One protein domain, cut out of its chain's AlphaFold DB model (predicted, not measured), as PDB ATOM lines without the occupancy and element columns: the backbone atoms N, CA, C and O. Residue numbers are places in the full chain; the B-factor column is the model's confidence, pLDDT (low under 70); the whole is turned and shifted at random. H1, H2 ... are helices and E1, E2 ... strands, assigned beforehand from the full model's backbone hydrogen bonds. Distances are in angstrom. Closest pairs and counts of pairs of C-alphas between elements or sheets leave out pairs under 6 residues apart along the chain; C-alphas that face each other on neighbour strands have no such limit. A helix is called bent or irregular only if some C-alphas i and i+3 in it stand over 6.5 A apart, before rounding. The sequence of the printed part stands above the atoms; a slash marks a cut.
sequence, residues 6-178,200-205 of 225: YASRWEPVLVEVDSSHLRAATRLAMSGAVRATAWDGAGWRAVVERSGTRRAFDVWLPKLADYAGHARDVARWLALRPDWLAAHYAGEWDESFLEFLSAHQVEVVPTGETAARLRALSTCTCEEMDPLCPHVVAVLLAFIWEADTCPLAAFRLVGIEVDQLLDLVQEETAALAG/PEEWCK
ATOM      1  N   TYR A   6      -3.787   3.139 -20.536       87.44
ATOM      2  CA  TYR A   6      -5.158   2.909 -20.087       87.44
ATOM      3  C   TYR A   6      -5.326   3.190 -18.595       87.44
ATOM      4  O   TYR A   6      -6.176   3.993 -18.207       87.44
ATOM      5  N   ALA A   7      -4.458   2.628 -17.747       88.12
ATOM      6  CA  ALA A   7      -4.497   2.871 -16.303       88.12
ATOM      7  C   ALA A   7      -4.370   4.362 -15.926       88.12
ATOM      8  O   ALA A   7      -4.894   4.795 -14.897       88.12
ATOM      9  N   SER A   8      -3.707   5.170 -16.756       88.44
ATOM     10  CA  SER A   8      -3.596   6.621 -16.553       88.44
ATOM     11  C   SER A   8      -4.922   7.365 -16.774       88.44
ATOM     12  O   SER A   8      -5.152   8.397 -16.148       88.44
ATOM     13  N   ARG A   9      -5.838   6.829 -17.597       89.69
ATOM     14  CA  ARG A   9      -7.172   7.415 -17.832       89.69
ATOM     15  C   ARG A   9      -8.131   7.240 -16.648       89.69
ATOM     16  O   ARG A   9      -9.167   7.890 -16.610       89.69
ATOM     17  N   TRP A  10      -7.771   6.411 -15.667       92.06
ATOM     18  CA  TRP A  10      -8.540   6.194 -14.437       92.06
ATOM     19  C   TRP A  10      -8.172   7.145 -13.293       92.06
ATOM     20  O   TRP A  10      -8.811   7.106 -12.242       92.06
ATOM     21  N   GLU A  11      -7.173   8.017 -13.475       89.38
ATOM     22  CA  GLU A  11      -6.767   8.997 -12.460       89.38
ATOM     23  C   GLU A  11      -7.937   9.822 -11.887       89.38
ATOM     24  O   GLU A  11      -7.977   9.958 -10.665       89.38
ATOM     25  N   PRO A  12      -8.926  10.291 -12.683       85.56
ATOM     26  CA  PRO A  12     -10.059  11.048 -12.145       85.56
ATOM     27  C   PRO A  12     -10.871  10.288 -11.089       85.56
ATOM     28  O   PRO A  12     -11.414  10.904 -10.185       85.56
ATOM     29  N   VAL A  13     -10.929   8.955 -11.173       87.62
ATOM     30  CA  VAL A  13     -11.588   8.114 -10.160       87.62
ATOM     31  C   VAL A  13     -10.660   7.883  -8.971       87.62
ATOM     32  O   VAL A  13     -11.078   7.940  -7.819       87.62
ATOM     33  N   LEU A  14      -9.385   7.590  -9.241       91.25
ATOM     34  CA  LEU A  14      -8.439   7.146  -8.218       91.25
ATOM     35  C   LEU A  14      -7.938   8.279  -7.315       91.25
ATOM     36  O   LEU A  14      -7.572   8.007  -6.173       91.25
ATOM     37  N   VAL A  15      -7.927   9.526  -7.792       90.44
ATOM     38  CA  VAL A  15      -7.503  10.694  -7.002       90.44
ATOM     39  C   VAL A  15      -8.497  11.046  -5.888       90.44
ATOM     40  O   VAL A  15      -8.109  11.621  -4.875       90.44
ATOM     41  N   GLU A  16      -9.767  10.666  -6.048       87.88
ATOM     42  CA  GLU A  16     -10.822  10.878  -5.048       87.88
ATOM     43  C   GLU A  16     -10.815   9.820  -3.932       87.88
ATOM     44  O   GLU A  16     -11.531   9.953  -2.939       87.88
ATOM     45  N   VAL A  17     -10.031   8.749  -4.090       92.25
ATOM     46  CA  VAL A  17      -9.921   7.666  -3.108       92.25
ATOM     47  C   VAL A  17      -8.973   8.080  -1.987       92.25
ATOM     48  O   VAL A  17      -7.860   8.547  -2.239       92.25
ATOM     49  N   ASP A  18      -9.361   7.823  -0.735       93.88
ATOM     50  CA  ASP A  18      -8.467   8.038   0.401       93.88
ATOM     51  C   ASP A  18      -7.126   7.298   0.214       93.88
ATOM     52  O   ASP A  18      -7.054   6.121  -0.155       93.88
ATOM     53  N   SER A  19      -6.019   7.982   0.506       94.56
ATOM     54  CA  SER A  19      -4.671   7.444   0.277       94.56
ATOM     55  C   SER A  19      -4.383   6.142   1.043       94.56
ATOM     56  O   SER A  19      -3.551   5.328   0.623       94.56
ATOM     57  N   SER A  20      -5.016   5.927   2.199       96.00
ATOM     58  CA  SER A  20      -4.913   4.684   2.961       96.00
ATOM     59  C   SER A  20      -5.711   3.563   2.291       96.00
ATOM     60  O   SER A  20      -5.193   2.442   2.190       96.00
ATOM     61  N   HIS A  21      -6.885   3.879   1.732       95.69
ATOM     62  CA  HIS A  21      -7.701   2.945   0.958       95.69
ATOM     63  C   HIS A  21      -6.979   2.498  -0.304       95.69
ATOM     64  O   HIS A  21      -6.827   1.297  -0.518       95.69
ATOM     65  N   LEU A  22      -6.427   3.435  -1.079       95.94
ATOM     66  CA  LEU A  22      -5.693   3.117  -2.303       95.94
ATOM     67  C   LEU A  22      -4.472   2.224  -2.024       95.94
ATOM     68  O   LEU A  22      -4.220   1.251  -2.742       95.94
ATOM     69  N   ARG A  23      -3.731   2.491  -0.938       96.00
ATOM     70  CA  ARG A  23      -2.597   1.647  -0.516       96.00
ATOM     71  C   ARG A  23      -3.038   0.240  -0.113       96.00
ATOM     72  O   ARG A  23      -2.345  -0.725  -0.435       96.00
ATOM     73  N   ALA A  24      -4.144   0.108   0.616       95.44
ATOM     74  CA  ALA A  24      -4.690  -1.190   1.002       95.44
ATOM     75  C   ALA A  24      -5.210  -1.973  -0.212       95.44
ATOM     76  O   ALA A  24      -4.850  -3.138  -0.375       95.44
ATOM     77  N   ALA A  25      -5.956  -1.308  -1.092       95.94
ATOM     78  CA  ALA A  25      -6.479  -1.858  -2.334       95.94
ATOM     79  C   ALA A  25      -5.368  -2.372  -3.253       95.94
ATOM     80  O   ALA A  25      -5.435  -3.500  -3.733       95.94
ATOM     81  N   THR A  26      -4.296  -1.590  -3.421       95.38
ATOM     82  CA  THR A  26      -3.134  -1.995  -4.223       95.38
ATOM     83  C   THR A  26      -2.522  -3.291  -3.689       95.38
ATOM     84  O   THR A  26      -2.245  -4.199  -4.464       95.38
ATOM     85  N   ARG A  27      -2.354  -3.428  -2.364       94.75
ATOM     86  CA  ARG A  27      -1.836  -4.675  -1.770       94.75
ATOM     87  C   ARG A  27      -2.771  -5.858  -2.004       94.75
ATOM     88  O   ARG A  27      -2.289  -6.939  -2.331       94.75
ATOM     89  N   LEU A  28      -4.080  -5.657  -1.838       95.06
ATOM     90  CA  LEU A  28      -5.082  -6.696  -2.086       95.06
ATOM     91  C   LEU A  28      -5.003  -7.173  -3.541       95.06
ATOM     92  O   LEU A  28      -4.763  -8.357  -3.774       95.06
ATOM     93  N   ALA A  29      -5.089  -6.251  -4.502       93.31
ATOM     94  CA  ALA A  29      -5.002  -6.558  -5.926       93.31
ATOM     95  C   ALA A  29      -3.679  -7.263  -6.287       93.31
ATOM     96  O   ALA A  29      -3.704  -8.324  -6.904       93.31
ATOM     97  N   MET A  30      -2.525  -6.757  -5.822       92.44
ATOM     98  CA  MET A  30      -1.213  -7.369  -6.105       92.44
ATOM     99  C   MET A  30      -1.053  -8.772  -5.511       92.44
ATOM    100  O   MET A  30      -0.322  -9.590  -6.058       92.44
ATOM    101  N   SER A  31      -1.712  -9.058  -4.387       92.12
ATOM    102  CA  SER A  31      -1.674 -10.386  -3.763       92.12
ATOM    103  C   SER A  31      -2.619 -11.404  -4.413       92.12
ATOM    104  O   SER A  31      -2.667 -12.553  -3.976       92.12
ATOM    105  N   GLY A  32      -3.387 -10.999  -5.433       90.31
ATOM    106  CA  GLY A  32      -4.419 -11.835  -6.044       90.31
ATOM    107  C   GLY A  32      -5.608 -12.095  -5.114       90.31
ATOM    108  O   GLY A  32      -6.249 -13.134  -5.227       90.31
ATOM    109  N   ALA A  33      -5.887 -11.182  -4.177       93.31
ATOM    110  CA  ALA A  33      -7.009 -11.284  -3.240       93.31
ATOM    111  C   ALA A  33      -8.380 -11.205  -3.928       93.31
ATOM    112  O   ALA A  33      -9.373 -11.667  -3.373       93.31
ATOM    113  N   VAL A  34      -8.445 -10.595  -5.113       94.06
ATOM    114  CA  VAL A  34      -9.667 -10.503  -5.914       94.06
ATOM    115  C   VAL A  34      -9.897 -11.845  -6.606       94.06
ATOM    116  O   VAL A  34      -9.096 -12.281  -7.435       94.06
ATOM    117  N   ARG A  35     -10.979 -12.519  -6.230       87.81
ATOM    118  CA  ARG A  35     -11.403 -13.833  -6.714       87.81
ATOM    119  C   ARG A  35     -12.787 -13.742  -7.346       87.81
ATOM    120  O   ARG A  35     -13.560 -12.842  -7.033       87.81
ATOM    121  N   ALA A  36     -13.081 -14.722  -8.201       69.38
ATOM    122  CA  ALA A  36     -14.405 -14.985  -8.762       69.38
ATOM    123  C   ALA A  36     -15.107 -13.723  -9.294       69.38
ATOM    124  O   ALA A  36     -16.041 -13.220  -8.676       69.38
ATOM    125  N   THR A  37     -14.656 -13.220 -10.443       83.06
ATOM    126  CA  THR A  37     -15.360 -12.155 -11.160       83.06
ATOM    127  C   THR A  37     -16.466 -12.764 -12.016       83.06
ATOM    128  O   THR A  37     -16.216 -13.596 -12.886       83.06
ATOM    129  N   ALA A  38     -17.708 -12.375 -11.748       88.75
ATOM    130  CA  ALA A  38     -18.877 -12.835 -12.482       88.75
ATOM    131  C   ALA A  38     -19.713 -11.646 -12.946       88.75
ATOM    132  O   ALA A  38     -19.923 -10.685 -12.207       88.75
ATOM    133  N   TRP A  39     -20.214 -11.741 -14.170       86.38
ATOM    134  CA  TRP A  39     -21.128 -10.768 -14.742       86.38
ATOM    135  C   TRP A  39     -22.577 -11.161 -14.441       86.38
ATOM    136  O   TRP A  39     -22.955 -12.316 -14.641       86.38
ATOM    137  N   ASP A  40     -23.393 -10.216 -13.963       84.50
ATOM    138  CA  ASP A  40     -24.826 -10.440 -13.695       84.50
ATOM    139  C   ASP A  40     -25.773  -9.695 -14.656       84.50
ATOM    140  O   ASP A  40     -26.982  -9.644 -14.421       84.50
ATOM    141  N   GLY A  41     -25.239  -9.117 -15.740       82.69
ATOM    142  CA  GLY A  41     -25.980  -8.320 -16.729       82.69
ATOM    143  C   GLY A  41     -26.011  -6.817 -16.433       82.69
ATOM    144  O   GLY A  41     -26.035  -5.997 -17.358       82.69
ATOM    145  N   ALA A  42     -25.989  -6.438 -15.155       83.38
ATOM    146  CA  ALA A  42     -26.000  -5.040 -14.722       83.38
ATOM    147  C   ALA A  42     -24.624  -4.570 -14.233       83.38
ATOM    148  O   ALA A  42     -24.294  -3.385 -14.348       83.38
ATOM    149  N   GLY A  43     -23.823  -5.492 -13.701       88.69
ATOM    150  CA  GLY A  43     -22.508  -5.195 -13.167       88.69
ATOM    151  C   GLY A  43     -21.673  -6.436 -12.876       88.69
ATOM    152  O   GLY A  43     -22.023  -7.568 -13.220       88.69
ATOM    153  N   TRP A  44     -20.551  -6.188 -12.215       92.88
ATOM    154  CA  TRP A  44     -19.548  -7.176 -11.853       92.88
ATOM    155  C   TRP A  44     -19.668  -7.536 -10.384       92.88
ATOM    156  O   TRP A  44     -19.586  -6.666  -9.523       92.88
ATOM    157  N   ARG A  45     -19.809  -8.827 -10.099       95.00
ATOM    158  CA  ARG A  45     -19.652  -9.396  -8.761       95.00
ATOM    159  C   ARG A  45     -18.242  -9.929  -8.619       95.00
ATOM    160  O   ARG A  45     -17.756 -10.605  -9.518       95.00
ATOM    161  N   ALA A  46     -17.611  -9.641  -7.495       95.75
ATOM    162  CA  ALA A  46     -16.307 -10.168  -7.145       95.75
ATOM    163  C   ALA A  46     -16.265 -10.512  -5.659       95.75
ATOM    164  O   ALA A  46     -16.984  -9.921  -4.854       95.75
ATOM    165  N   VAL A  47     -15.384 -11.435  -5.295       95.56
ATOM    166  CA  VAL A  47     -15.105 -11.777  -3.903       95.56
ATOM    167  C   VAL A  47     -13.683 -11.349  -3.580       95.56
ATOM    168  O   VAL A  47     -12.745 -11.743  -4.265       95.56
ATOM    169  N   VAL A  48     -13.492 -10.548  -2.535       95.75
ATOM    170  CA  VAL A  48     -12.155 -10.142  -2.087       95.75
ATOM    171  C   VAL A  48     -11.794 -10.889  -0.810       95.75
ATOM    172  O   VAL A  48     -12.380 -10.658   0.248       95.75
ATOM    173  N   GLU A  49     -10.812 -11.780  -0.899       92.12
ATOM    174  CA  GLU A  49     -10.315 -12.574   0.223       92.12
ATOM    175  C   GLU A  49      -9.093 -11.915   0.855       92.12
ATOM    176  O   GLU A  49      -8.057 -11.711   0.218       92.12
ATOM    177  N   ARG A  50      -9.160 -11.606   2.148       81.69
ATOM    178  CA  ARG A  50      -7.994 -11.059   2.843       81.69
ATOM    179  C   ARG A  50      -7.037 -12.188   3.216       81.69
ATOM    180  O   ARG A  50      -7.377 -13.046   4.035       81.69
ATOM    181  N   SER A  51      -5.822 -12.137   2.669       69.44
ATOM    182  CA  SER A  51      -4.775 -13.131   2.925       69.44
ATOM    183  C   SER A  51      -4.581 -13.396   4.425       69.44
ATOM    184  O   SER A  51      -4.517 -12.479   5.247       69.44
ATOM    185  N   GLY A  52      -4.541 -14.681   4.791       67.25
ATOM    186  CA  GLY A  52      -4.366 -15.125   6.176       67.25
ATOM    187  C   GLY A  52      -5.621 -15.071   7.056       67.25
ATOM    188  O   GLY A  52      -5.539 -15.407   8.234       67.25
ATOM    189  N   THR A  53      -6.787 -14.694   6.521       69.81
ATOM    190  CA  THR A  53      -8.064 -14.736   7.252       69.81
ATOM    191  C   THR A  53      -9.119 -15.517   6.471       69.81
ATOM    192  O   THR A  53      -9.069 -15.570   5.251       69.81
ATOM    193  N   ARG A  54     -10.114 -16.094   7.160       74.94
ATOM    194  CA  ARG A  54     -11.295 -16.704   6.512       74.94
ATOM    195  C   ARG A  54     -12.361 -15.672   6.102       74.94
ATOM    196  O   ARG A  54     -13.496 -16.053   5.844       74.94
ATOM    197  N   ARG A  55     -12.045 -14.370   6.132       84.94
ATOM    198  CA  ARG A  55     -13.000 -13.314   5.774       84.94
ATOM    199  C   ARG A  55     -12.921 -13.040   4.274       84.94
ATOM    200  O   ARG A  55     -11.850 -12.722   3.759       84.94
ATOM    201  N   ALA A  56     -14.073 -13.141   3.630       92.50
ATOM    202  CA  ALA A  56     -14.305 -12.786   2.243       92.50
ATOM    203  C   ALA A  56     -15.342 -11.659   2.198       92.50
ATOM    204  O   ALA A  56     -16.257 -11.632   3.024       92.50
ATOM    205  N   PHE A  57     -15.168 -10.728   1.266       95.38
ATOM    206  CA  PHE A  57     -16.080  -9.607   1.066       95.38
ATOM    207  C   PHE A  57     -16.683  -9.691  -0.327       95.38
ATOM    208  O   PHE A  57     -15.939  -9.747  -1.308       95.38
ATOM    209  N   ASP A  58     -18.009  -9.678  -0.404       96.06
ATOM    210  CA  ASP A  58     -18.719  -9.605  -1.672       96.06
ATOM    211  C   ASP A  58     -18.739  -8.149  -2.117       96.06
ATOM    212  O   ASP A  58     -19.142  -7.250  -1.373       96.06
ATOM    213  N   VAL A  59     -18.271  -7.929  -3.336       97.12
ATOM    214  CA  VAL A  59     -18.179  -6.625  -3.974       97.12
ATOM    215  C   VAL A  59     -19.030  -6.653  -5.230       97.12
ATOM    216  O   VAL A  59     -18.972  -7.603  -6.009       97.12
ATOM    217  N   TRP A  60     -19.797  -5.591  -5.438       95.81
ATOM    218  CA  TRP A  60     -20.508  -5.351  -6.684       95.81
ATOM    219  C   TRP A  60     -20.094  -4.001  -7.263       95.81
ATOM    220  O   TRP A  60     -20.068  -2.999  -6.546       95.81
ATOM    221  N   LEU A  61     -19.778  -3.985  -8.557       94.12
ATOM    222  CA  LEU A  61     -19.462  -2.786  -9.328       94.12
ATOM    223  C   LEU A  61     -20.474  -2.627 -10.466       94.12
ATOM    224  O   LEU A  61     -20.692  -3.589 -11.205       94.12
ATOM    225  N   PRO A  62     -21.044  -1.433 -10.689       92.69
ATOM    226  CA  PRO A  62     -21.836  -1.187 -11.885       92.69
ATOM    227  C   PRO A  62     -20.938  -1.208 -13.128       92.69
ATOM    228  O   PRO A  62     -19.752  -0.878 -13.070       92.69
ATOM    229  N   LYS A  63     -21.523  -1.511 -14.287       90.19
ATOM    230  CA  LYS A  63     -20.870  -1.220 -15.571       90.19
ATOM    231  C   LYS A  63     -20.627   0.280 -15.751       90.19
ATOM    232  O   LYS A  63     -21.420   1.098 -15.273       90.19
ATOM    233  N   LEU A  64     -19.577   0.642 -16.489       89.31
ATOM    234  CA  LEU A  64     -19.290   2.030 -16.869       89.31
ATOM    235  C   LEU A  64     -20.334   2.576 -17.835       89.31
ATOM    236  O   LEU A  64     -20.709   3.737 -17.734       89.31
ATOM    237  N   ALA A  65     -20.894   1.725 -18.685       88.25
ATOM    238  CA  ALA A  65     -21.996   2.039 -19.583       88.25
ATOM    239  C   ALA A  65     -22.559   0.746 -20.190       88.25
ATOM    240  O   ALA A  65     -21.982  -0.322 -20.006       88.25
ATOM    241  N   ASP A  66     -23.703   0.825 -20.870       87.69
ATOM    242  CA  ASP A  66     -24.278  -0.320 -21.585       87.69
ATOM    243  C   ASP A  66     -24.048  -0.197 -23.091       87.69
ATOM    244  O   ASP A  66     -24.775   0.525 -23.771       87.69
ATOM    245  N   TYR A  67     -23.068  -0.919 -23.615       89.12
ATOM    246  CA  TYR A  67     -22.825  -1.021 -25.054       89.12
ATOM    247  C   TYR A  67     -23.057  -2.440 -25.577       89.12
ATOM    248  O   TYR A  67     -22.682  -2.740 -26.707       89.12
ATOM    249  N   ALA A  68     -23.727  -3.314 -24.815       88.19
ATOM    250  CA  ALA A  68     -23.937  -4.707 -25.212       88.19
ATOM    251  C   ALA A  68     -24.632  -4.834 -26.584       88.19
ATOM    252  O   ALA A  68     -24.259  -5.665 -27.408       88.19
ATOM    253  N   GLY A  69     -25.609  -3.964 -26.877       87.19
ATOM    254  CA  GLY A  69     -26.286  -3.943 -28.183       87.19
ATOM    255  C   GLY A  69     -25.469  -3.331 -29.328       87.19
ATOM    256  O   GLY A  69     -25.903  -3.412 -30.470       87.19
ATOM    257  N   HIS A  70     -24.297  -2.764 -29.036       89.69
ATOM    258  CA  HIS A  70     -23.354  -2.199 -30.005       89.69
ATOM    259  C   HIS A  70     -22.134  -3.106 -30.249       89.69
ATOM    260  O   HIS A  70     -21.197  -2.701 -30.931       89.69
ATOM    261  N   ALA A  71     -22.127  -4.345 -29.737       92.69
ATOM    262  CA  ALA A  71     -20.993  -5.262 -29.890       92.69
ATOM    263  C   ALA A  71     -20.598  -5.494 -31.362       92.69
ATOM    264  O   ALA A  71     -19.415  -5.452 -31.689       92.69
ATOM    265  N   ARG A  72     -21.575  -5.667 -32.267       93.44
ATOM    266  CA  ARG A  72     -21.310  -5.847 -33.708       93.44
ATOM    267  C   ARG A  72     -20.736  -4.587 -34.359       93.44
ATOM    268  O   ARG A  72     -19.883  -4.680 -35.233       93.44
ATOM    269  N   ASP A  73     -21.148  -3.411 -33.905       91.12
ATOM    270  CA  ASP A  73     -20.623  -2.152 -34.425       91.12
ATOM    271  C   ASP A  73     -19.145  -1.966 -34.032       91.12
ATOM    272  O   ASP A  73     -18.320  -1.595 -34.867       91.12
ATOM    273  N   VAL A  74     -18.796  -2.287 -32.778       92.25
ATOM    274  CA  VAL A  74     -17.399  -2.304 -32.304       92.25
ATOM    275  C   VAL A  74     -16.587  -3.356 -33.060       92.25
ATOM    276  O   VAL A  74     -15.468  -3.076 -33.491       92.25
ATOM    277  N   ALA A  75     -17.161  -4.541 -33.277       94.62
ATOM    278  CA  ALA A  75     -16.529  -5.599 -34.055       94.62
ATOM    279  C   ALA A  75     -16.205  -5.147 -35.483       94.62
ATOM    280  O   ALA A  75     -15.093  -5.351 -35.965       94.62
ATOM    281  N   ARG A  76     -17.141  -4.455 -36.138       92.44
ATOM    282  CA  ARG A  76     -16.939  -3.906 -37.477       92.44
ATOM    283  C   ARG A  76     -15.795  -2.895 -37.519       92.44
ATOM    284  O   ARG A  76     -15.015  -2.902 -38.468       92.44
ATOM    285  N   TRP A  77     -15.651  -2.045 -36.502       91.50
ATOM    286  CA  TRP A  77     -14.516  -1.117 -36.422       91.50
ATOM    287  C   TRP A  77     -13.176  -1.841 -36.317       91.50
ATOM    288  O   TRP A  77     -12.243  -1.488 -37.035       91.50
ATOM    289  N   LEU A  78     -13.091  -2.869 -35.472       93.12
ATOM    290  CA  LEU A  78     -11.888  -3.696 -35.338       93.12
ATOM    291  C   LEU A  78     -11.593  -4.489 -36.622       93.12
ATOM    292  O   LEU A  78     -10.435  -4.612 -37.007       93.12
ATOM    293  N   ALA A  79     -12.620  -4.967 -37.326       93.31
ATOM    294  CA  ALA A  79     -12.466  -5.647 -38.612       93.31
ATOM    295  C   ALA A  79     -11.935  -4.712 -39.715       93.31
ATOM    296  O   ALA A  79     -11.130  -5.132 -40.543       93.31
ATOM    297  N   LEU A  80     -12.347  -3.438 -39.710       91.00
ATOM    298  CA  LEU A  80     -11.841  -2.407 -40.626       91.00
ATOM    299  C   LEU A  80     -10.412  -1.943 -40.284       91.00
ATOM    300  O   LEU A  80      -9.747  -1.346 -41.132       91.00
ATOM    301  N   ARG A  81      -9.944  -2.193 -39.056       90.38
ATOM    302  CA  ARG A  81      -8.623  -1.801 -38.541       90.38
ATOM    303  C   ARG A  81      -7.914  -2.992 -37.888       90.38
ATOM    304  O   ARG A  81      -7.779  -3.048 -36.661       90.38
ATOM    305  N   PRO A  82      -7.438  -3.958 -38.697       90.62
ATOM    306  CA  PRO A  82      -6.754  -5.141 -38.181       90.62
ATOM    307  C   PRO A  82      -5.451  -4.802 -37.441       90.62
ATOM    308  O   PRO A  82      -5.003  -5.583 -36.608       90.62
ATOM    309  N   ASP A  83      -4.857  -3.638 -37.704       92.00
ATOM    310  CA  ASP A  83      -3.708  -3.101 -36.976       92.00
ATOM    311  C   ASP A  83      -4.041  -2.771 -35.513       92.00
ATOM    312  O   ASP A  83      -3.262  -3.119 -34.626       92.00
ATOM    313  N   TRP A  84      -5.226  -2.210 -35.233       93.69
ATOM    314  CA  TRP A  84      -5.695  -2.032 -33.856       93.69
ATOM    315  C   TRP A  84      -5.832  -3.378 -33.162       93.69
ATOM    316  O   TRP A  84      -5.288  -3.569 -32.078       93.69
ATOM    317  N   LEU A  85      -6.508  -4.333 -33.801       93.31
ATOM    318  CA  LEU A  85      -6.686  -5.667 -33.237       93.31
ATOM    319  C   LEU A  85      -5.337  -6.360 -32.973       93.31
ATOM    320  O   LEU A  85      -5.152  -6.959 -31.915       93.31
ATOM    321  N   ALA A  86      -4.375  -6.236 -33.891       93.19
ATOM    322  CA  ALA A  86      -3.025  -6.764 -33.718       93.19
ATOM    323  C   ALA A  86      -2.296  -6.121 -32.524       93.19
ATOM    324  O   ALA A  86      -1.710  -6.847 -31.720       93.19
ATOM    325  N   ALA A  87      -2.382  -4.795 -32.359       92.69
ATOM    326  CA  ALA A  87      -1.835  -4.102 -31.191       92.69
ATOM    327  C   ALA A  87      -2.471  -4.607 -29.883       92.69
ATOM    328  O   ALA A  87      -1.770  -4.896 -28.914       92.69
ATOM    329  N   HIS A  88      -3.789  -4.839 -29.876       92.75
ATOM    330  CA  HIS A  88      -4.486  -5.374 -28.704       92.75
ATOM    331  C   HIS A  88      -4.008  -6.786 -28.343       92.75
ATOM    332  O   HIS A  88      -3.820  -7.084 -27.163       92.75
ATOM    333  N   TYR A  89      -3.761  -7.648 -29.336       92.44
ATOM    334  CA  TYR A  89      -3.164  -8.969 -29.109       92.44
ATOM    335  C   TYR A  89      -1.722  -8.901 -28.596       92.44
ATOM    336  O   TYR A  89      -1.296  -9.796 -27.867       92.44
ATOM    337  N   ALA A  90      -0.983  -7.841 -28.930       92.94
ATOM    338  CA  ALA A  90       0.334  -7.565 -28.361       92.94
ATOM    339  C   ALA A  90       0.271  -6.997 -26.926       92.94
ATOM    340  O   ALA A  90       1.314  -6.804 -26.303       92.94
ATOM    341  N   GLY A  91      -0.929  -6.757 -26.380       90.94
ATOM    342  CA  GLY A  91      -1.113  -6.119 -25.075       90.94
ATOM    343  C   GLY A  91      -0.862  -4.610 -25.106       90.94
ATOM    344  O   GLY A  91      -0.598  -4.004 -24.070       90.94
ATOM    345  N   GLU A  92      -0.915  -3.999 -26.289       91.94
ATOM    346  CA  GLU A  92      -0.623  -2.588 -26.499       91.94
ATOM    347  C   GLU A  92      -1.907  -1.801 -26.758       91.94
ATOM    348  O   GLU A  92      -2.767  -2.178 -27.557       91.94
ATOM    349  N   TRP A  93      -2.021  -0.662 -26.081       89.81
ATOM    350  CA  TRP A  93      -3.051   0.321 -26.378       89.81
ATOM    351  C   TRP A  93      -2.557   1.248 -27.474       89.81
ATOM    352  O   TRP A  93      -1.724   2.122 -27.228       89.81
ATOM    353  N   ASP A  94      -3.110   1.075 -28.667       88.50
ATOM    354  CA  ASP A  94      -2.925   2.031 -29.746       88.50
ATOM    355  C   ASP A  94      -3.585   3.375 -29.375       88.50
ATOM    356  O   ASP A  94      -4.764   3.438 -29.009       88.50
ATOM    357  N   GLU A  95      -2.811   4.461 -29.417       84.94
ATOM    358  CA  GLU A  95      -3.292   5.791 -29.020       84.94
ATOM    359  C   GLU A  95      -4.419   6.275 -29.940       84.94
ATOM    360  O   GLU A  95      -5.423   6.802 -29.454       84.94
ATOM    361  N   SER A  96      -4.314   5.990 -31.243       86.94
ATOM    362  CA  SER A  96      -5.340   6.345 -32.227       86.94
ATOM    363  C   SER A  96      -6.657   5.607 -31.967       86.94
ATOM    364  O   SER A  96      -7.733   6.174 -32.151       86.94
ATOM    365  N   PHE A  97      -6.599   4.382 -31.435       89.25
ATOM    366  CA  PHE A  97      -7.785   3.654 -30.995       89.25
ATOM    367  C   PHE A  97      -8.447   4.284 -29.762       89.25
ATOM    368  O   PHE A  97      -9.666   4.443 -29.722       89.25
ATOM    369  N   LEU A  98      -7.672   4.688 -28.752       86.25
ATOM    370  CA  LEU A  98      -8.231   5.370 -27.575       86.25
ATOM    371  C   LEU A  98      -8.871   6.714 -27.943       86.25
ATOM    372  O   LEU A  98      -9.939   7.061 -27.428       86.25
ATOM    373  N   GLU A  99      -8.238   7.469 -28.837       86.00
ATOM    374  CA  GLU A  99      -8.801   8.702 -29.389       86.00
ATOM    375  C   GLU A  99     -10.080   8.433 -30.180       86.00
ATOM    376  O   GLU A  99     -11.071   9.147 -30.004       86.00
ATOM    377  N   PHE A 100     -10.091   7.368 -30.982       87.81
ATOM    378  CA  PHE A 100     -11.265   6.921 -31.715       87.81
ATOM    379  C   PHE A 100     -12.444   6.611 -30.782       87.81
ATOM    380  O   PHE A 100     -13.529   7.175 -30.946       87.81
ATOM    381  N   LEU A 101     -12.240   5.780 -29.755       88.38
ATOM    382  CA  LEU A 101     -13.291   5.447 -28.788       88.38
ATOM    383  C   LEU A 101     -13.828   6.699 -28.084       88.38
ATOM    384  O   LEU A 101     -15.041   6.856 -27.942       88.38
ATOM    385  N   SER A 102     -12.942   7.628 -27.714       84.19
ATOM    386  CA  SER A 102     -13.322   8.918 -27.129       84.19
ATOM    387  C   SER A 102     -14.187   9.756 -28.083       84.19
ATOM    388  O   SER A 102     -15.259  10.232 -27.701       84.19
ATOM    389  N   ALA A 103     -13.780   9.890 -29.352       84.62
ATOM    390  CA  ALA A 103     -14.517  10.642 -30.371       84.62
ATOM    391  C   ALA A 103     -15.916  10.057 -30.648       84.62
ATOM    392  O   ALA A 103     -16.866  10.798 -30.923       84.62
ATOM    393  N   HIS A 104     -16.053   8.737 -30.519       83.75
ATOM    394  CA  HIS A 104     -17.307   8.009 -30.706       83.75
ATOM    395  C   HIS A 104     -18.116   7.793 -29.425       83.75
ATOM    396  O   HIS A 104     -19.181   7.174 -29.488       83.75
ATOM    397  N   GLN A 105     -17.666   8.372 -28.305       82.69
ATOM    398  CA  GLN A 105     -18.308   8.282 -26.994       82.69
ATOM    399  C   GLN A 105     -18.477   6.837 -26.524       82.69
ATOM    400  O   GLN A 105     -19.519   6.498 -25.985       82.69
ATOM    401  N   VAL A 106     -17.487   5.970 -26.740       85.31
ATOM    402  CA  VAL A 106     -17.469   4.618 -26.168       85.31
ATOM    403  C   VAL A 106     -16.671   4.648 -24.870       85.31
ATOM    404  O   VAL A 106     -15.445   4.740 -24.861       85.31
ATOM    405  N   GLU A 107     -17.392   4.600 -23.753       86.06
ATOM    406  CA  GLU A 107     -16.879   4.883 -22.407       86.06
ATOM    407  C   GLU A 107     -16.168   3.675 -21.765       86.06
ATOM    408  O   GLU A 107     -16.500   3.246 -20.662       86.06
ATOM    409  N   VAL A 108     -15.158   3.114 -22.443       88.50
ATOM    410  CA  VAL A 108     -14.277   2.072 -21.860       88.50
ATOM    411  C   VAL A 108     -13.338   2.616 -20.776       88.50
ATOM    412  O   VAL A 108     -12.625   1.853 -20.126       88.50
ATOM    413  N   VAL A 109     -13.324   3.934 -20.585       89.38
ATOM    414  CA  VAL A 109     -12.642   4.661 -19.511       89.38
ATOM    415  C   VAL A 109     -13.654   5.578 -18.821       89.38
ATOM    416  O   VAL A 109     -14.589   6.046 -19.475       89.38
ATOM    417  N   PRO A 110     -13.493   5.858 -17.518       87.56
ATOM    418  CA  PRO A 110     -14.464   6.652 -16.786       87.56
ATOM    419  C   PRO A 110     -14.482   8.118 -17.249       87.56
ATOM    420  O   PRO A 110     -13.470   8.816 -17.237       87.56
ATOM    421  N   THR A 111     -15.670   8.605 -17.597       86.50
ATOM    422  CA  THR A 111     -16.032  10.030 -17.605       86.50
ATOM    423  C   THR A 111     -16.385  10.509 -16.190       86.50
ATOM    424  O   THR A 111     -16.619   9.696 -15.297       86.50
ATOM    425  N   GLY A 112     -16.501  11.824 -15.967       85.00
ATOM    426  CA  GLY A 112     -16.947  12.354 -14.667       85.00
ATOM    427  C   GLY A 112     -18.323  11.825 -14.226       85.00
ATOM    428  O   GLY A 112     -18.531  11.537 -13.051       85.00
ATOM    429  N   GLU A 113     -19.245  11.618 -15.173       86.19
ATOM    430  CA  GLU A 113     -20.570  11.052 -14.893       86.19
ATOM    431  C   GLU A 113     -20.485   9.572 -14.497       86.19
ATOM    432  O   GLU A 113     -21.042   9.159 -13.478       86.19
ATOM    433  N   THR A 114     -19.751   8.769 -15.271       87.38
ATOM    434  CA  THR A 114     -19.578   7.340 -14.957       87.38
ATOM    435  C   THR A 114     -18.790   7.123 -13.666       87.38
ATOM    436  O   THR A 114     -19.121   6.203 -12.924       87.38
ATOM    437  N   ALA A 115     -17.828   7.993 -13.336       88.50
ATOM    438  CA  ALA A 115     -17.120   7.998 -12.056       88.50
ATOM    439  C   ALA A 115     -18.074   8.261 -10.879       88.50
ATOM    440  O   ALA A 115     -18.085   7.509  -9.902       88.50
ATOM    441  N   ALA A 116     -18.940   9.274 -10.998       88.81
ATOM    442  CA  ALA A 116     -19.950   9.574  -9.986       88.81
ATOM    443  C   ALA A 116     -20.938   8.409  -9.808       88.81
ATOM    444  O   ALA A 116     -21.256   8.024  -8.681       88.81
ATOM    445  N   ARG A 117     -21.382   7.793 -10.911       89.19
ATOM    446  CA  ARG A 117     -22.265   6.620 -10.877       89.19
ATOM    447  C   ARG A 117     -21.583   5.399 -10.264       89.19
ATOM    448  O   ARG A 117     -22.199   4.701  -9.461       89.19
ATOM    449  N   LEU A 118     -20.321   5.156 -10.616       90.62
ATOM    450  CA  LEU A 118     -19.502   4.096 -10.039       90.62
ATOM    451  C   LEU A 118     -19.453   4.244  -8.518       90.62
ATOM    452  O   LEU A 118     -19.757   3.290  -7.807       90.62
ATOM    453  N   ARG A 119     -19.160   5.447  -8.017       91.44
ATOM    454  CA  ARG A 119     -19.143   5.741  -6.580       91.44
ATOM    455  C   ARG A 119     -20.517   5.570  -5.930       91.44
ATOM    456  O   ARG A 119     -20.595   5.027  -4.838       91.44
ATOM    457  N   ALA A 120     -21.589   6.017  -6.581       91.12
ATOM    458  CA  ALA A 120     -22.936   5.968  -6.013       91.12
ATOM    459  C   ALA A 120     -23.518   4.548  -5.922       91.12
ATOM    460  O   ALA A 120     -24.310   4.281  -5.023       91.12
ATOM    461  N   LEU A 121     -23.166   3.662  -6.859       93.06
ATOM    462  CA  LEU A 121     -23.795   2.343  -6.975       93.06
ATOM    463  C   LEU A 121     -22.896   1.180  -6.540       93.06
ATOM    464  O   LEU A 121     -23.410   0.086  -6.338       93.06
ATOM    465  N   SER A 122     -21.579   1.367  -6.410       94.44
ATOM    466  CA  SER A 122     -20.698   0.289  -5.939       94.44
ATOM    467  C   SER A 122     -21.058  -0.124  -4.514       94.44
ATOM    468  O   SER A 122     -21.272   0.724  -3.649       94.44
ATOM    469  N   THR A 123     -21.089  -1.429  -4.250       95.75
ATOM    470  CA  THR A 123     -21.419  -1.963  -2.920       95.75
ATOM    471  C   THR A 123     -20.383  -2.973  -2.458       95.75
ATOM    472  O   THR A 123     -19.810  -3.704  -3.267       95.75
ATOM    473  N   CYS A 124     -20.184  -3.051  -1.146       96.69
ATOM    474  CA  CYS A 124     -19.312  -4.021  -0.501       96.69
ATOM    475  C   CYS A 124     -19.943  -4.488   0.809       96.69
ATOM    476  O   CYS A 124     -20.583  -3.694   1.495       96.69
ATOM    477  N   THR A 125     -19.726  -5.745   1.193       96.31
ATOM    478  CA  THR A 125     -20.202  -6.279   2.482       96.31
ATOM    479  C   THR A 125     -19.319  -5.912   3.682       96.31
ATOM    480  O   THR A 125     -19.556  -6.395   4.788       96.31
ATOM    481  N   CYS A 126     -18.283  -5.082   3.504       95.06
ATOM    482  CA  CYS A 126     -17.483  -4.577   4.623       95.06
ATOM    483  C   CYS A 126     -18.181  -3.434   5.379       95.06
ATOM    484  O   CYS A 126     -19.075  -2.786   4.855       95.06
ATOM    485  N   GLU A 127     -17.708  -3.140   6.590       93.81
ATOM    486  CA  GLU A 127     -18.258  -2.093   7.471       93.81
ATOM    487  C   GLU A 127     -17.812  -0.661   7.100       93.81
ATOM    488  O   GLU A 127     -18.147   0.289   7.803       93.81
ATOM    489  N   GLU A 128     -17.028  -0.499   6.031       93.38
ATOM    490  CA  GLU A 128     -16.552   0.812   5.580       93.38
ATOM    491  C   GLU A 128     -17.704   1.649   5.012       93.38
ATOM    492  O   GLU A 128     -18.501   1.158   4.214       93.38
ATOM    493  N   MET A 129     -17.769   2.921   5.409       90.81
ATOM    494  CA  MET A 129     -18.844   3.833   5.003       90.81
ATOM    495  C   MET A 129     -18.552   4.516   3.667       90.81
ATOM    496  O   MET A 129     -19.479   4.967   2.994       90.81
ATOM    497  N   ASP A 130     -17.277   4.617   3.280       92.38
ATOM    498  CA  ASP A 130     -16.888   5.099   1.956       92.38
ATOM    499  C   ASP A 130     -17.272   4.067   0.874       92.38
ATOM    500  O   ASP A 130     -16.768   2.936   0.907       92.38
ATOM    501  N   PRO A 131     -18.099   4.433  -0.128       91.31
ATOM    502  CA  PRO A 131     -18.427   3.543  -1.241       91.31
ATOM    503  C   PRO A 131     -17.195   3.050  -2.012       91.31
ATOM    504  O   PRO A 131     -17.214   1.957  -2.574       91.31
ATOM    505  N   LEU A 132     -16.097   3.817  -2.005       94.12
ATOM    506  CA  LEU A 132     -14.799   3.405  -2.544       94.12
ATOM    507  C   LEU A 132     -13.897   2.820  -1.447       94.12
ATOM    508  O   LEU A 132     -12.736   3.203  -1.281       94.12
ATOM    509  N   CYS A 133     -14.432   1.854  -0.698       96.12
ATOM    510  CA  CYS A 133     -13.665   1.096   0.283       96.12
ATOM    511  C   CYS A 133     -12.485   0.339  -0.373       96.12
ATOM    512  O   CYS A 133     -12.492   0.075  -1.583       96.12
ATOM    513  N   PRO A 134     -11.486  -0.119   0.407       96.75
ATOM    514  CA  PRO A 134     -10.329  -0.836  -0.133       96.75
ATOM    515  C   PRO A 134     -10.665  -2.059  -1.001       96.75
ATOM    516  O   PRO A 134      -9.901  -2.387  -1.903       96.75
ATOM    517  N   HIS A 135     -11.784  -2.742  -0.739       96.81
ATOM    518  CA  HIS A 135     -12.204  -3.924  -1.498       96.81
ATOM    519  C   HIS A 135     -12.770  -3.544  -2.871       96.81
ATOM    520  O   HIS A 135     -12.354  -4.119  -3.871       96.81
ATOM    521  N   VAL A 136     -13.639  -2.528  -2.933       96.50
ATOM    522  CA  VAL A 136     -14.173  -1.965  -4.191       96.50
ATOM    523  C   VAL A 136     -13.027  -1.488  -5.076       96.50
ATOM    524  O   VAL A 136     -12.924  -1.878  -6.238       96.50
ATOM    525  N   VAL A 137     -12.099  -0.721  -4.501       96.56
ATOM    526  CA  VAL A 137     -10.932  -0.209  -5.227       96.56
ATOM    527  C   VAL A 137      -9.993  -1.344  -5.647       96.56
ATOM    528  O   VAL A 137      -9.413  -1.274  -6.726       96.56
ATOM    529  N   ALA A 138      -9.855  -2.417  -4.860       96.62
ATOM    530  CA  ALA A 138      -9.045  -3.571  -5.258       96.62
ATOM    531  C   ALA A 138      -9.618  -4.274  -6.496       96.62
ATOM    532  O   ALA A 138      -8.856  -4.631  -7.391       96.62
ATOM    533  N   VAL A 139     -10.943  -4.439  -6.564       96.44
ATOM    534  CA  VAL A 139     -11.617  -5.011  -7.739       96.44
ATOM    535  C   VAL A 139     -11.448  -4.096  -8.953       96.44
ATOM    536  O   VAL A 139     -11.098  -4.577 -10.026       96.44
ATOM    537  N   LEU A 140     -11.605  -2.777  -8.785       95.25
ATOM    538  CA  LEU A 140     -11.345  -1.812  -9.860       95.25
ATOM    539  C   LEU A 140      -9.908  -1.897 -10.373       95.25
ATOM    540  O   LEU A 140      -9.696  -1.976 -11.578       95.25
ATOM    541  N   LEU A 141      -8.916  -1.935  -9.479       95.19
ATOM    542  CA  LEU A 141      -7.513  -2.080  -9.871       95.19
ATOM    543  C   LEU A 141      -7.251  -3.395 -10.613       95.19
ATOM    544  O   LEU A 141      -6.470  -3.389 -11.559       95.19
ATOM    545  N   ALA A 142      -7.912  -4.490 -10.227       94.69
ATOM    546  CA  ALA A 142      -7.801  -5.759 -10.940       94.69
ATOM    547  C   ALA A 142      -8.296  -5.636 -12.392       94.69
ATOM    548  O   ALA A 142      -7.559  -6.005 -13.301       94.69
ATOM    549  N   PHE A 143      -9.471  -5.034 -12.617       93.88
ATOM    550  CA  PHE A 143      -9.977  -4.772 -13.972       93.88
ATOM    551  C   PHE A 143      -9.082  -3.813 -14.758       93.88
ATOM    552  O   PHE A 143      -8.819  -4.043 -15.936       93.88
ATOM    553  N   ILE A 144      -8.583  -2.753 -14.116       94.06
ATOM    554  CA  ILE A 144      -7.692  -1.784 -14.763       94.06
ATOM    555  C   ILE A 144      -6.407  -2.468 -15.228       94.06
ATOM    556  O   ILE A 144      -5.979  -2.233 -16.350       94.06
ATOM    557  N   TRP A 145      -5.786  -3.307 -14.396       92.94
ATOM    558  CA  TRP A 145      -4.549  -4.005 -14.757       92.94
ATOM    559  C   TRP A 145      -4.766  -5.113 -15.783       92.94
ATOM    560  O   TRP A 145      -3.911  -5.305 -16.649       92.94
ATOM    561  N   GLU A 146      -5.900  -5.813 -15.710       93.00
ATOM    562  CA  GLU A 146      -6.306  -6.769 -16.739       93.00
ATOM    563  C   GLU A 146      -6.428  -6.059 -18.090       93.00
ATOM    564  O   GLU A 146      -5.793  -6.484 -19.045       93.00
ATOM    565  N   ALA A 147      -7.133  -4.927 -18.149       93.38
ATOM    566  CA  ALA A 147      -7.285  -4.123 -19.359       93.38
ATOM    567  C   ALA A 147      -5.978  -3.458 -19.832       93.38
ATOM    568  O   ALA A 147      -5.767  -3.290 -21.028       93.38
ATOM    569  N   ASP A 148      -5.074  -3.089 -18.924       91.38
ATOM    570  CA  ASP A 148      -3.755  -2.545 -19.286       91.38
ATOM    571  C   ASP A 148      -2.869  -3.618 -19.950       91.38
ATOM    572  O   ASP A 148      -2.030  -3.280 -20.775       91.38
ATOM    573  N   THR A 149      -3.075  -4.901 -19.615       90.75
ATOM    574  CA  THR A 149      -2.323  -6.046 -20.172       90.75
ATOM    575  C   THR A 149      -3.034  -6.697 -21.364       90.75
ATOM    576  O   THR A 149      -2.397  -7.229 -22.268       90.75
ATOM    577  N   CYS A 150      -4.363  -6.678 -21.361       93.06
ATOM    578  CA  CYS A 150      -5.240  -7.216 -22.389       93.06
ATOM    579  C   CYS A 150      -6.282  -6.142 -22.735       93.06
ATOM    580  O   CYS A 150      -7.365  -6.126 -22.147       93.06
ATOM    581  N   PRO A 151      -5.980  -5.235 -23.681       94.50
ATOM    582  CA  PRO A 151      -6.839  -4.100 -24.020       94.50
ATOM    583  C   PRO A 151      -8.310  -4.451 -24.283       94.50
ATOM    584  O   PRO A 151      -9.214  -3.738 -23.845       94.50
ATOM    585  N   LEU A 152      -8.575  -5.602 -24.916       94.44
ATOM    586  CA  LEU A 152      -9.941  -6.066 -25.178       94.44
ATOM    587  C   LEU A 152     -10.753  -6.314 -23.896       94.44
ATOM    588  O   LEU A 152     -11.971  -6.150 -23.910       94.44
ATOM    589  N   ALA A 153     -10.111  -6.634 -22.768       94.00
ATOM    590  CA  ALA A 153     -10.799  -6.830 -21.493       94.00
ATOM    591  C   ALA A 153     -11.513  -5.559 -20.997       94.00
ATOM    592  O   ALA A 153     -12.492  -5.664 -20.257       94.00
ATOM    593  N   ALA A 154     -11.108  -4.363 -21.447       94.19
ATOM    594  CA  ALA A 154     -11.802  -3.115 -21.116       94.19
ATOM    595  C   ALA A 154     -13.264  -3.101 -21.599       94.19
ATOM    596  O   ALA A 154     -14.118  -2.479 -20.964       94.19
ATOM    597  N   PHE A 155     -13.584  -3.820 -22.681       93.88
ATOM    598  CA  PHE A 155     -14.943  -3.893 -23.225       93.88
ATOM    599  C   PHE A 155     -15.938  -4.579 -22.277       93.88
ATOM    600  O   PHE A 155     -17.131  -4.264 -22.275       93.88
ATOM    601  N   ARG A 156     -15.439  -5.417 -21.368       92.12
ATOM    602  CA  ARG A 156     -16.248  -6.056 -20.323       92.12
ATOM    603  C   ARG A 156     -16.856  -5.019 -19.373       92.12
ATOM    604  O   ARG A 156     -18.004  -5.142 -18.950       92.12
ATOM    605  N   LEU A 157     -16.144  -3.923 -19.098       91.25
ATOM    606  CA  LEU A 157     -16.647  -2.834 -18.249       91.25
ATOM    607  C   LEU A 157     -17.819  -2.068 -18.871       91.25
ATOM    608  O   LEU A 157     -18.558  -1.398 -18.147       91.25
ATOM    609  N   VAL A 158     -18.015  -2.195 -20.183       91.44
ATOM    610  CA  VAL A 158     -19.136  -1.609 -20.928       91.44
ATOM    611  C   VAL A 158     -20.168  -2.649 -21.388       91.44
ATOM    612  O   VAL A 158     -21.050  -2.349 -22.192       91.44
ATOM    613  N   GLY A 159     -20.095  -3.870 -20.849       90.69
ATOM    614  CA  GLY A 159     -21.064  -4.938 -21.101       90.69
ATOM    615  C   GLY A 159     -20.899  -5.661 -22.439       90.69
ATOM    616  O   GLY A 159     -21.849  -6.295 -22.890       90.69
ATOM    617  N   ILE A 160     -19.732  -5.561 -23.080       92.81
ATOM    618  CA  ILE A 160     -19.398  -6.327 -24.286       92.81
ATOM    619  C   ILE A 160     -18.479  -7.487 -23.875       92.81
ATOM    620  O   ILE A 160     -17.384  -7.264 -23.356       92.81
ATOM    621  N   GLU A 161     -18.925  -8.725 -24.100       92.38
ATOM    622  CA  GLU A 161     -18.115  -9.921 -23.838       92.38
ATOM    623  C   GLU A 161     -17.039 -10.097 -24.914       92.38
ATOM    624  O   GLU A 161     -17.314  -9.964 -26.107       92.38
ATOM    625  N   VAL A 162     -15.811 -10.405 -24.492       93.62
ATOM    626  CA  VAL A 162     -14.640 -10.434 -25.387       93.62
ATOM    627  C   VAL A 162     -14.740 -11.557 -26.411       93.62
ATOM    628  O   VAL A 162     -14.513 -11.307 -27.590       93.62
ATOM    629  N   ASP A 163     -15.125 -12.763 -25.993       94.75
ATOM    630  CA  ASP A 163     -15.244 -13.907 -26.907       94.75
ATOM    631  C   ASP A 163     -16.299 -13.631 -27.986       94.75
ATOM    632  O   ASP A 163     -16.033 -13.773 -29.176       94.75
ATOM    633  N   GLN A 164     -17.459 -13.105 -27.576       94.81
ATOM    634  CA  GLN A 164     -18.509 -12.682 -28.503       94.81
ATOM    635  C   GLN A 164     -18.022 -11.578 -29.452       94.81
ATOM    636  O   GLN A 164     -18.351 -11.593 -30.636       94.81
ATOM    637  N   LEU A 165     -17.271 -10.599 -28.940       95.81
ATOM    638  CA  LEU A 165     -16.712  -9.528 -29.756       95.81
ATOM    639  C   LEU A 165     -15.771 -10.093 -30.823       95.81
ATOM    640  O   LEU A 165     -15.865  -9.690 -31.976       95.81
ATOM    641  N   LEU A 166     -14.896 -11.030 -30.461       96.56
ATOM    642  CA  LEU A 166     -13.946 -11.648 -31.386       96.56
ATOM    643  C   LEU A 166     -14.636 -12.512 -32.448       96.56
ATOM    644  O   LEU A 166     -14.267 -12.418 -33.620       96.56
ATOM    645  N   ASP A 167     -15.667 -13.271 -32.073       97.50
ATOM    646  CA  ASP A 167     -16.500 -14.014 -33.028       97.50
ATOM    647  C   ASP A 167     -17.130 -13.058 -34.056       97.50
ATOM    648  O   ASP A 167     -17.039 -13.274 -35.265       97.50
ATOM    649  N   LEU A 168     -17.697 -11.941 -33.584       97.31
ATOM    650  CA  LEU A 168     -18.267 -10.909 -34.454       97.31
ATOM    651  C   LEU A 168     -17.204 -10.248 -35.338       97.31
ATOM    652  O   LEU A 168     -17.479  -9.964 -36.499       97.31
ATOM    653  N   VAL A 169     -15.989 -10.008 -34.832       96.19
ATOM    654  CA  VAL A 169     -14.894  -9.451 -35.642       96.19
ATOM    655  C   VAL A 169     -14.570 -10.392 -36.795       96.19
ATOM    656  O   VAL A 169     -14.440  -9.939 -37.929       96.19
ATOM    657  N   GLN A 170     -14.493 -11.698 -36.532       95.56
ATOM    658  CA  GLN A 170     -14.245 -12.694 -37.569       95.56
ATOM    659  C   GLN A 170     -15.360 -12.714 -38.626       95.56
ATOM    660  O   GLN A 170     -15.062 -12.773 -39.822       95.56
ATOM    661  N   GLU A 171     -16.628 -12.643 -38.209       96.06
ATOM    662  CA  GLU A 171     -17.773 -12.537 -39.124       96.06
ATOM    663  C   GLU A 171     -17.680 -11.286 -40.013       96.06
ATOM    664  O   GLU A 171     -17.809 -11.385 -41.235       96.06
ATOM    665  N   GLU A 172     -17.411 -10.120 -39.420       94.94
ATOM    666  CA  GLU A 172     -17.299  -8.847 -40.143       94.94
ATOM    667  C   GLU A 172     -16.088  -8.842 -41.094       94.94
ATOM    668  O   GLU A 172     -16.204  -8.414 -42.241       94.94
ATOM    669  N   THR A 173     -14.938  -9.386 -40.681       92.38
ATOM    670  CA  THR A 173     -13.768  -9.545 -41.560       92.38
ATOM    671  C   THR A 173     -14.078 -10.453 -42.753       92.38
ATOM    672  O   THR A 173     -13.686 -10.143 -43.881       92.38
ATOM    673  N   ALA A 174     -14.801 -11.557 -42.540       91.94
ATOM    674  CA  ALA A 174     -15.202 -12.456 -43.620       91.94
ATOM    675  C   ALA A 174     -16.184 -11.786 -44.597       91.94
ATOM    676  O   ALA A 174     -16.045 -11.960 -45.809       91.94
ATOM    677  N   ALA A 175     -17.133 -10.992 -44.092       90.56
ATOM    678  CA  ALA A 175     -18.060 -10.223 -44.919       90.56
ATOM    679  C   ALA A 175     -17.321  -9.201 -45.802       90.56
ATOM    680  O   ALA A 175     -17.529  -9.177 -47.014       90.56
ATOM    681  N   LEU A 176     -16.380  -8.445 -45.225       86.94
ATOM    682  CA  LEU A 176     -15.547  -7.486 -45.963       86.94
ATOM    683  C   LEU A 176     -14.727  -8.161 -47.077       86.94
ATOM    684  O   LEU A 176     -14.602  -7.618 -48.176       86.94
ATOM    685  N   ALA A 177     -14.191  -9.358 -46.821       86.56
ATOM    686  CA  ALA A 177     -13.466 -10.131 -47.829       86.56
ATOM    687  C   ALA A 177     -14.388 -10.681 -48.935       86.56
ATOM    688  O   ALA A 177     -13.984 -10.746 -50.098       86.56
ATOM    689  N   GLY A 178     -15.623 -11.062 -48.589       80.19
ATOM    690  CA  GLY A 178     -16.639 -11.523 -49.536       80.19
ATOM    691  C   GLY A 178     -17.111 -10.425 -50.492       80.19
ATOM    692  O   GLY A 178     -17.224 -10.673 -51.693       80.19
ATOM    693  N   PRO A 200      -9.332  10.843 -37.299       51.62
ATOM    694  CA  PRO A 200     -10.731  10.483 -37.048       51.62
ATOM    695  C   PRO A 200     -11.717  11.202 -37.989       51.62
ATOM    696  O   PRO A 200     -12.779  10.678 -38.332       51.62
ATOM    697  N   GLU A 201     -11.367  12.417 -38.420       54.38
ATOM    698  CA  GLU A 201     -12.216  13.286 -39.239       54.38
ATOM    699  C   GLU A 201     -12.246  12.875 -40.715       54.38
ATOM    700  O   GLU A 201     -13.236  13.131 -41.402       54.38
ATOM    701  N   GLU A 202     -11.174  12.256 -41.215       55.00
ATOM    702  CA  GLU A 202     -11.084  11.751 -42.590       55.00
ATOM    703  C   GLU A 202     -11.808  10.408 -42.724       55.00
ATOM    704  O   GLU A 202     -12.591  10.224 -43.654       55.00
ATOM    705  N   TRP A 203     -11.688   9.541 -41.718       53.16
ATOM    706  CA  TRP A 203     -12.381   8.248 -41.665       53.16
ATOM    707  C   TRP A 203     -13.916   8.386 -41.638       53.16
ATOM    708  O   TRP A 203     -14.641   7.591 -42.230       53.16
ATOM    709  N   CYS A 204     -14.440   9.454 -41.022       49.19
ATOM    710  CA  CYS A 204     -15.877   9.760 -41.030       49.19
ATOM    711  C   CYS A 204     -16.421  10.225 -42.400       49.19
ATOM    712  O   CYS A 204     -17.647  10.276 -42.588       49.19
ATOM    713  N   LYS A 205     -15.547  10.607 -43.345       45.12
ATOM    714  CA  LYS A 205     -15.932  11.126 -44.670       45.12
ATOM    715  C   LYS A 205     -16.076  10.022 -45.720       45.12
ATOM    716  O   LYS A 205     -16.868  10.204 -46.646       45.12
TER     717      LYS A 205
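This is residues 6 to 178 and 200 to 205 of the 225 residues of the protein "Zinc finger SWIM domain protein" of Alicyclobacillus acidocaldarius (strain Tc-4-1) (UniProt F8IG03). A small, strongly twisted sheet, with H7 crossing one face and H2 packed on H7, makes one end of the model; H3 and H9, crossed on each other, lie toward the other end, and H8 sits in the middle between them. H1 and H6 are in the sheet's half, while H4, H5 and H10 are in the other. The 179 printed residues include ten named helices and three named strands, in the order H1 H2 E1 E2 E3 H3 H4 H5 H6 H7 H8 H9 H10. The class is mostly helix, and the sheet, E1 E2 E3, is antiparallel. The whole is compact, with a radius of gyration of the C-alphas of 17.3 A, yet only just elongated, spanning 57 by 29 by 27 A.

H1 is residues 11 to 14, beginning at C-alpha 11 (-6.767, 8.997, -12.460), and H2 is 19 to 30, 16.5 A long. E1 is residues 34 to 39, E2 43 to 49 and E3 56 to 62, the last 19.8 A. H3, 68 to 80, is irregular: C-alphas 69 and 72 are 7.7 A apart. H4 is 82 to 89, H5 95 to 103 and H6 112 to 121. H7, 134 to 149, measures 22.2 A; H8 is 151 to 158. H9, 162 to 178, measures 24.3 A and ends at C-alpha 178 (-16.639, -11.523, -49.536); H10 is 200 to 203.

E1, E2 and E3 form a meander, each strand the antiparallel neighbour of the one before, with N 35 and O 47 at 2.8 A and N 46 and O 59 at 2.9 A. H7 on one face makes two layers, helix over sheet, at a height of 9.3 A; it runs across the strands, at 64 degrees to E3 on the local plane. H2 touches H7 at a steep tilt of 55 degrees, with C-alphas of Ala 25 and Ala 138 closest, 4.3 A. H6 only grazes the sheet with residues 114 to 121, and only just touches H1, with 3 pairs of C-alphas within 8 A; Val 13 and Ala 115 have the closest C-alphas, 5.8 A. H7 and H8 form a helical hairpin, with C-alphas of Ala 147 and Ala 153 closest, 4.9 A. H3 touches H9 at a steep tilt of 47 degrees, with C-alphas of Ala 75 and Val 169 closest, 4.5 A. H4 only just touches H8, with 3 pairs of C-alphas within 8 A, and is about perpendicular to it at 89 degrees; the C-alphas of His 88 and Pro 151 are closest, 5.4 A. H5 is close to but not clearly touching H4 and H10, with closest C-alphas 6.7 A and 6.4 A apart. Every O i to N i+4 pair is within hydrogen-bond range in H2, H4, H5, H6, H7 and H9, against 7 of 9 in H3 and 0 of 4 in H8, which has 5 of 5 O i to N i+3 pairs in range; H1 and H10 are too short for an i+4 pair.

The C-alphas of Thr 53 and Lys 205 are the two farthest apart, 58.5 A. Residues 179 to 199 are not printed, and C-alphas 178 and 200 are 26.0 A apart across the cut. The link from H6 to H7, residues 122 to 133, is long, and residues 123 to 124 pair antiparallel with residues 59 to 60 of E3. The mean pLDDT of the printed part is 89.6; residues 36, 51 to 53 and 200 to 205 are under 70.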